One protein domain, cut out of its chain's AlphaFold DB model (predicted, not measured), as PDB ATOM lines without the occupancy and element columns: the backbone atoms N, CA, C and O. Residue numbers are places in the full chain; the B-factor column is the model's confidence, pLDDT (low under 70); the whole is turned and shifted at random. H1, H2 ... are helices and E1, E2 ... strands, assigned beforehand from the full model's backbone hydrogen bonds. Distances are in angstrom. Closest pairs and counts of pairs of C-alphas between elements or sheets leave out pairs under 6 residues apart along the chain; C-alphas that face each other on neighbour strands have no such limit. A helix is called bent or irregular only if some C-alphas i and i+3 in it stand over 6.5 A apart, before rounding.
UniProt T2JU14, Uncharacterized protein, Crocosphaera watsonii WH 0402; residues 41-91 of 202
ATOM      1  N   ASN A  41     -43.850 -26.829  89.384       89.12
ATOM      2  CA  ASN A  41     -44.349 -26.967  90.750       89.12
ATOM      3  C   ASN A  41     -45.386 -28.087  90.931       89.12
ATOM      4  O   ASN A  41     -45.599 -28.496  92.062       89.12
ATOM      5  N   ILE A  42     -46.000 -28.589  89.853       89.88
ATOM      6  CA  ILE A  42     -46.975 -29.691  89.920       89.88
ATOM      7  C   ILE A  42     -46.421 -31.010  89.368       89.88
ATOM      8  O   ILE A  42     -47.098 -32.034  89.407       89.88
ATOM      9  N   TYR A  43     -45.187 -31.013  88.851       88.94
ATOM     10  CA  TYR A  43     -44.595 -32.206  88.242       88.94
ATOM     11  C   TYR A  43     -44.447 -33.344  89.261       88.94
ATOM     12  O   TYR A  43     -44.822 -34.474  88.968       88.94
ATOM     13  N   ASN A  44     -43.976 -33.028  90.472       91.62
ATOM     14  CA  ASN A  44     -43.772 -34.015  91.536       91.62
ATOM     15  C   ASN A  44     -45.095 -34.641  92.004       91.62
ATOM     16  O   ASN A  44     -45.143 -35.827  92.306       91.62
ATOM     17  N   GLU A  45     -46.176 -33.860  92.035       93.56
ATOM     18  CA  GLU A  45     -47.509 -34.354  92.399       93.56
ATOM     19  C   GLU A  45     -48.055 -35.308  91.332       93.56
ATOM     20  O   GLU A  45     -48.559 -36.383  91.655       93.56
ATOM     21  N   ILE A  46     -47.887 -34.953  90.054       92.44
ATOM     22  CA  ILE A  46     -48.271 -35.804  88.920       92.44
ATOM     23  C   ILE A  46     -47.451 -37.098  88.911       92.44
ATOM     24  O   ILE A  46     -47.992 -38.168  88.634       92.44
ATOM     25  N   GLU A  47     -46.155 -37.017  89.202       92.56
ATOM     26  CA  GLU A  47     -45.276 -38.181  89.291       92.56
ATOM     27  C   GLU A  47     -45.684 -39.102  90.442       92.56
ATOM     28  O   GLU A  47     -45.928 -40.283  90.206       92.56
ATOM     29  N   ALA A  48     -45.863 -38.570  91.653       94.25
ATOM     30  CA  ALA A  48     -46.330 -39.348  92.801       94.25
ATOM     31  C   ALA A  48     -47.687 -40.021  92.528       94.25
ATOM     32  O   ALA A  48     -47.896 -41.198  92.839       94.25
ATOM     33  N   TYR A  49     -48.608 -39.296  91.893       95.19
ATOM     34  CA  TYR A  49     -49.904 -39.831  91.499       95.19
ATOM     35  C   TYR A  49     -49.778 -40.960  90.464       95.19
ATOM     36  O   TYR A  49     -50.384 -42.025  90.603       95.19
ATOM     37  N   GLY A  50     -48.941 -40.765  89.448       94.81
ATOM     38  CA  GLY A  50     -48.699 -41.768  88.420       94.81
ATOM     39  C   GLY A  50     -48.027 -43.029  88.958       94.81
ATOM     40  O   GLY A  50     -48.456 -44.134  88.626       94.81
ATOM     41  N   MET A  51     -47.038 -42.884  89.843       93.94
ATOM     42  CA  MET A  51     -46.373 -44.015  90.505       93.94
ATOM     43  C   MET A  51     -47.333 -44.845  91.364       93.94
ATOM     44  O   MET A  51     -47.121 -46.040  91.534       93.94
ATOM     45  N   THR A  52     -48.395 -44.240  91.893       95.19
ATOM     46  CA  THR A  52     -49.359 -44.935  92.760       95.19
ATOM     47  C   THR A  52     -50.519 -45.574  91.993       95.19
ATOM     48  O   THR A  52     -51.001 -46.624  92.407       95.19
ATOM     49  N   HIS A  53     -50.951 -44.991  90.869       93.88
ATOM     50  CA  HIS A  53     -52.157 -45.432  90.146       93.88
ATOM     51  C   HIS A  53     -51.865 -46.116  88.802       93.88
ATOM     52  O   HIS A  53     -52.689 -46.883  88.309       93.88
ATOM     53  N   PHE A  54     -50.695 -45.861  88.209       96.06
ATOM     54  CA  PHE A  54     -50.342 -46.302  86.856       96.06
ATOM     55  C   PHE A  54     -48.889 -46.802  86.757       96.06
ATOM     56  O   PHE A  54     -48.221 -46.590  85.738       96.06
ATOM     57  N   ALA A  55     -48.388 -47.460  87.808       93.75
ATOM     58  CA  ALA A  55     -47.039 -48.021  87.855       93.75
ATOM     59  C   ALA A  55     -46.791 -49.046  86.732       93.75
ATOM     60  O   ALA A  55     -47.629 -49.900  86.439       93.75
ATOM     61  N   LYS A  56     -45.606 -48.982  86.120       90.88
ATOM     62  CA  LYS A  56     -45.140 -49.894  85.057       90.88
ATOM     63  C   LYS A  56     -43.827 -50.610  85.399       90.88
ATOM     64  O   LYS A  56     -43.200 -51.196  84.519       90.88
ATOM     65  N   GLY A  57     -43.407 -50.562  86.660       84.00
ATOM     66  CA  GLY A  57     -42.158 -51.141  87.157       84.00
ATOM     67  C   GLY A  57     -41.458 -50.195  88.126       84.00
ATOM     68  O   GLY A  57     -42.002 -49.146  88.464       84.00
ATOM     69  N   GLU A  58     -40.256 -50.572  88.555       80.94
ATOM     70  CA  GLU A  58     -39.442 -49.786  89.488       80.94
ATOM     71  C   GLU A  58     -39.190 -48.380  88.916       80.94
ATOM     72  O   GLU A  58     -38.693 -48.231  87.794       80.94
ATOM     73  N   ASP A  59     -39.648 -47.368  89.654       82.88
ATOM     74  CA  ASP A  59     -39.582 -45.940  89.322       82.88
ATOM     75  C   ASP A  59     -40.106 -45.558  87.926       82.88
ATOM     76  O   ASP A  59     -39.618 -44.621  87.284       82.88
ATOM     77  N   LYS A  60     -41.123 -46.269  87.418       91.31
ATOM     78  CA  LYS A  60     -41.768 -45.950  86.134       91.31
ATOM     79  C   LYS A  60     -43.283 -45.999  86.229       91.31
ATOM     80  O   LYS A  60     -43.858 -46.905  86.823       91.31
ATOM     81  N   TYR A  61     -43.933 -45.089  85.513       94.94
ATOM     82  CA  TYR A  61     -45.386 -45.029  85.391       94.94
ATOM     83  C   TYR A  61     -45.829 -44.609  83.986       94.94
ATOM     84  O   TYR A  61     -45.051 -44.055  83.201       94.94
ATOM     85  N   ASP A  62     -47.090 -44.874  83.649       94.88
ATOM     86  CA  ASP A  62     -47.695 -44.396  82.406       94.88
ATOM     87  C   ASP A  62     -48.111 -42.926  82.522       94.88
ATOM     88  O   ASP A  62     -49.161 -42.590  83.076       94.88
ATOM     89  N   LYS A  63     -47.284 -42.036  81.967       90.38
ATOM     90  CA  LYS A  63     -47.538 -40.591  81.970       90.38
ATOM     91  C   LYS A  63     -48.820 -40.220  81.226       90.38
ATOM     92  O   LYS A  63     -49.538 -39.332  81.671       90.38
ATOM     93  N   THR A  64     -49.126 -40.895  80.121       89.19
ATOM     94  CA  THR A  64     -50.304 -40.582  79.305       89.19
ATOM     95  C   THR A  64     -51.579 -40.975  80.039       89.19
ATOM     96  O   THR A  64     -52.479 -40.150  80.156       89.19
ATOM     97  N   ALA A  65     -51.636 -42.190  80.593       89.88
ATOM     98  CA  ALA A  65     -52.787 -42.641  81.378       89.88
ATOM     99  C   ALA A  65     -53.008 -41.753  82.611       89.88
ATOM    100  O   ALA A  65     -54.128 -41.329  82.877       89.88
ATOM    101  N   THR A  66     -51.917 -41.388  83.289       93.50
ATOM    102  CA  THR A  66     -51.940 -40.486  84.444       93.50
ATOM    103  C   THR A  66     -52.550 -39.127  84.104       93.50
ATOM    104  O   THR A  66     -53.449 -38.659  84.797       93.50
ATOM    105  N   ILE A  67     -52.086 -38.485  83.027       91.12
ATOM    106  CA  ILE A  67     -52.592 -37.169  82.620       91.12
ATOM    107  C   ILE A  67     -54.049 -37.253  82.153       91.12
ATOM    108  O   ILE A  67     -54.843 -36.381  82.500       91.12
ATOM    109  N   ILE A  68     -54.425 -38.299  81.410       89.12
ATOM    110  CA  ILE A  68     -55.815 -38.510  80.979       89.12
ATOM    111  C   ILE A  68     -56.740 -38.665  82.190       89.12
ATOM    112  O   ILE A  68     -57.794 -38.033  82.228       89.12
ATOM    113  N   ASP A  69     -56.349 -39.458  83.186       91.12
ATOM    114  CA  ASP A  69     -57.147 -39.690  84.392       91.12
ATOM    115  C   ASP A  69     -57.309 -38.412  85.228       91.12
ATOM    116  O   ASP A  69     -58.428 -38.040  85.581       91.12
ATOM    117  N   LEU A  70     -56.223 -37.663  85.454       92.12
ATOM    118  CA  LEU A  70     -56.278 -36.383  86.170       92.12
ATOM    119  C   LEU A  70     -57.171 -35.354  85.461       92.12
ATOM    120  O   LEU A  70     -57.944 -34.655  86.116       92.12
ATOM    121  N   ILE A  71     -57.105 -35.277  84.128       88.31
ATOM    122  CA  ILE A  71     -57.989 -34.408  83.336       88.31
ATOM    123  C   ILE A  71     -59.443 -34.873  83.456       88.31
ATOM    124  O   ILE A  71     -60.331 -34.051  83.665       88.31
ATOM    125  N   THR A  72     -59.696 -36.178  83.360       84.31
ATOM    126  CA  THR A  72     -61.049 -36.752  83.449       84.31
ATOM    127  C   THR A  72     -61.691 -36.450  84.805       84.31
ATOM    128  O   THR A  72     -62.840 -35.996  84.857       84.31
ATOM    129  N   LYS A  73     -60.916 -36.586  85.886       84.50
ATOM    130  CA  LYS A  73     -61.327 -36.229  87.251       84.50
ATOM    131  C   LYS A  73     -61.541 -34.730  87.422       84.50
ATOM    132  O   LYS A  73     -62.558 -34.327  87.981       84.50
ATOM    133  N   GLY A  74     -60.633 -33.901  86.904       81.75
ATOM    134  CA  GLY A  74     -60.750 -32.439  86.955       81.75
ATOM    135  C   GLY A  74     -61.955 -31.896  86.181       81.75
ATOM    136  O   GLY A  74     -62.562 -30.913  86.598       81.75
ATOM    137  N   LEU A  75     -62.343 -32.561  85.091       82.19
ATOM    138  CA  LEU A  75     -63.555 -32.255  84.323       82.19
ATOM    139  C   LEU A  75     -64.828 -32.849  84.949       82.19
ATOM    140  O   LEU A  75     -65.930 -32.546  84.494       82.19
ATOM    141  N   GLY A  76     -64.698 -33.678  85.989       75.62
ATOM    142  CA  GLY A  76     -65.823 -34.264  86.713       75.62
ATOM    143  C   GLY A  76     -66.609 -35.309  85.918       75.62
ATOM    144  O   GLY A  76     -67.744 -35.615  86.288       75.62
ATOM    145  N   PHE A  77     -66.045 -35.873  84.845       71.50
ATOM    146  CA  PHE A  77     -66.767 -36.829  83.999       71.50
ATOM    147  C   PHE A  77     -67.132 -38.128  84.729       71.50
ATOM    148  O   PHE A  77     -68.204 -38.686  84.478       71.50
ATOM    149  N   ASP A  78     -66.318 -38.551  85.695       64.75
ATOM    150  CA  ASP A  78     -66.609 -39.721  86.533       64.75
ATOM    151  C   ASP A  78     -67.870 -39.505  87.391       64.75
ATOM    152  O   ASP A  78     -68.711 -40.399  87.516       64.75
ATOM    153  N   ASN A  79     -68.063 -38.280  87.896       60.78
ATOM    154  CA  ASN A  79     -69.225 -37.906  88.707       60.78
ATOM    155  C   ASN A  79     -70.498 -37.778  87.863       60.78
ATOM    156  O   ASN A  79     -71.580 -38.145  88.319       60.78
ATOM    157  N   VAL A  80     -70.385 -37.292  86.622       57.97
ATOM    158  CA  VAL A  80     -71.527 -37.198  85.698       57.97
ATOM    159  C   VAL A  80     -72.033 -38.593  85.337       57.97
ATOM    160  O   VAL A  80     -73.237 -38.839  85.385       57.97
ATOM    161  N   SER A  81     -71.129 -39.530  85.041       59.28
ATOM    162  CA  SER A  81     -71.502 -40.908  84.707       59.28
ATOM    163  C   SER A  81     -72.218 -41.606  85.871       59.28
ATOM    164  O   SER A  81     -73.285 -42.196  85.682       59.28
ATOM    165  N   GLN A  82     -71.699 -41.469  87.098       58.56
ATOM    166  CA  GLN A  82     -72.331 -42.041  88.292       58.56
ATOM    167  C   GLN A  82     -73.667 -41.375  88.641       58.56
ATOM    168  O   GLN A  82     -74.631 -42.073  88.956       58.56
ATOM    169  N   SER A  83     -73.762 -40.047  88.536       54.78
ATOM    170  CA  SER A  83     -75.002 -39.317  88.823       54.78
ATOM    171  C   SER A  83     -76.110 -39.659  87.827       54.78
ATOM    172  O   SER A  83     -77.267 -39.786  88.222       54.78
ATOM    173  N   VAL A  84     -75.776 -39.849  86.547       51.72
ATOM    174  CA  VAL A  84     -76.743 -40.277  85.526       51.72
ATOM    175  C   VAL A  84     -77.181 -41.723  85.773       51.72
ATOM    176  O   VAL A  84     -78.375 -42.011  85.729       51.72
ATOM    177  N   GLN A  85     -76.253 -42.623  86.109       51.56
ATOM    178  CA  GLN A  85     -76.568 -44.015  86.456       51.56
ATOM    179  C   GLN A  85     -77.483 -44.114  87.689       51.56
ATOM    180  O   GLN A  85     -78.455 -44.867  87.677       51.56
ATOM    181  N   GLN A  86     -77.225 -43.328  88.738       50.47
ATOM    182  CA  GLN A  86     -78.074 -43.299  89.933       50.47
ATOM    183  C   GLN A  86     -79.443 -42.679  89.651       50.47
ATOM    184  O   GLN A  86     -80.454 -43.242  90.061       50.47
ATOM    185  N   SER A  87     -79.502 -41.578  88.899       53.00
ATOM    186  CA  SER A  87     -80.771 -40.915  88.586       53.00
ATOM    187  C   SER A  87     -81.675 -41.758  87.683       53.00
ATOM    188  O   SER A  87     -82.891 -41.629  87.771       53.00
ATOM    189  N   VAL A  88     -81.113 -42.633  86.843       48.94
ATOM    190  CA  VAL A  88     -81.885 -43.584  86.025       48.94
ATOM    191  C   VAL A  88     -82.340 -44.793  86.850       48.94
ATOM    192  O   VAL A  88     -83.462 -45.253  86.671       48.94
ATOM    193  N   ASN A  89     -81.525 -45.265  87.797       51.66
ATOM    194  CA  ASN A  89     -81.873 -46.406  88.654       51.66
ATOM    195  C   ASN A  89     -82.841 -46.060  89.802       51.66
ATOM    196  O   ASN A  89     -83.378 -46.967  90.429       51.66
ATOM    197  N   GLN A  90     -83.056 -44.773  90.101       47.59
ATOM    198  CA  GLN A  90     -83.898 -44.316  91.216       47.59
ATOM    199  C   GLN A  90     -85.296 -43.840  90.785       47.59
ATOM    200  O   GLN A  90     -86.133 -43.540  91.637       47.59
ATOM    201  N   VAL A  91     -85.582 -43.799  89.479       51.34
ATOM    202  CA  VAL A  91     -86.956 -43.651  88.988       51.34
ATOM    203  C   VAL A  91     -87.583 -45.037  88.985       51.34
ATOM    204  O   VAL A  91     -87.486 -45.775  88.007       51.34
TER     205      VAL A  91
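AT A GLANCE: This is residues 41 to 91 of the 202 residues of an uncharacterized protein of Crocosphaera watsonii WH 0402 (UniProt T2JU14). Two helices, H1 and H2, make a corner at about a right angle, the first residues of H2 packing on H1 near Gly 50, and from this small body a long helical arm sticks out with residues 71 to 77 and 79 to 91, which take in the later part of H2 and most of H3. Past the end of H1, the short strand E1 and residues 60 to 61 fold back on each other as a small antiparallel loop. The printed part has 51 residues, with three named helices and one named strand in the order H1, E1, H2, H3; the class is mostly helix, and E1 pairs with no named strand. The whole is only just extended, close to loose, with a radius of gyration of the C-alphas of 14.8 A, and its spans are 48 by 24 by 13 A, only just elongated; the arm makes the length.

IN THESE COORDINATES: Find C-alpha 41 at (-44.349, -26.967, 90.750); from there H1, residues 41 to 53, runs 20.1 A to C-alpha 53 at (-52.157, -45.432, 90.146). H1 is irregular: C-alphas 41 and 44 are 7.1 A apart, and its line is a rough one. H3, the other helix of 13 residues, holds residues 77 to 89 and runs 18.5 A to C-alpha 89 at (-81.873, -46.406, 88.654). Between them in the chain look for E1, residues 55 to 57, and for H2, residues 63 to 74, which is 16.3 A long.

HOW THE PARTS SIT: Start at Gly 50 in H1 and look across to Thr 66 in H2: their C-alphas, the closest of the two helices, are 5.3 A apart. H1 and H2 touch, H2 with residues 63 to 67 alone, and their lines are about perpendicular at 79 degrees. H1 and E1 meet only through their link, and E1 and H2 are apart. Residues 55 to 57 of E1 pair with residues 60 to 61, antiparallel. Walk on along H2 to Thr 72: its C-alpha is 7.0 A from that of Asp 78, the closest pair of H2 and H3. These two helices are close but not clearly touching, and they run the same way at a steep tilt of 54 degrees. H3 is apart from H1 and from E1. In H2 and H3 every O i to N i+4 pair is within hydrogen-bond range; in H1 it is 8 of 9.

THE WHOLE: The two C-alphas farthest apart, those of Glu 58 and Val 91, are 47.9 A from each other. Without the stretches that stand free, the body of 31 residues spans 25 by 24 by 13 A. The printed part has no cut, and its links, H1 to E1, E1 to H2 and H2 to H3, are tight. Read the B-factor column for the model's confidence: the mean pLDDT of the printed part is 79.8, and residues 78 to 91 are under 70.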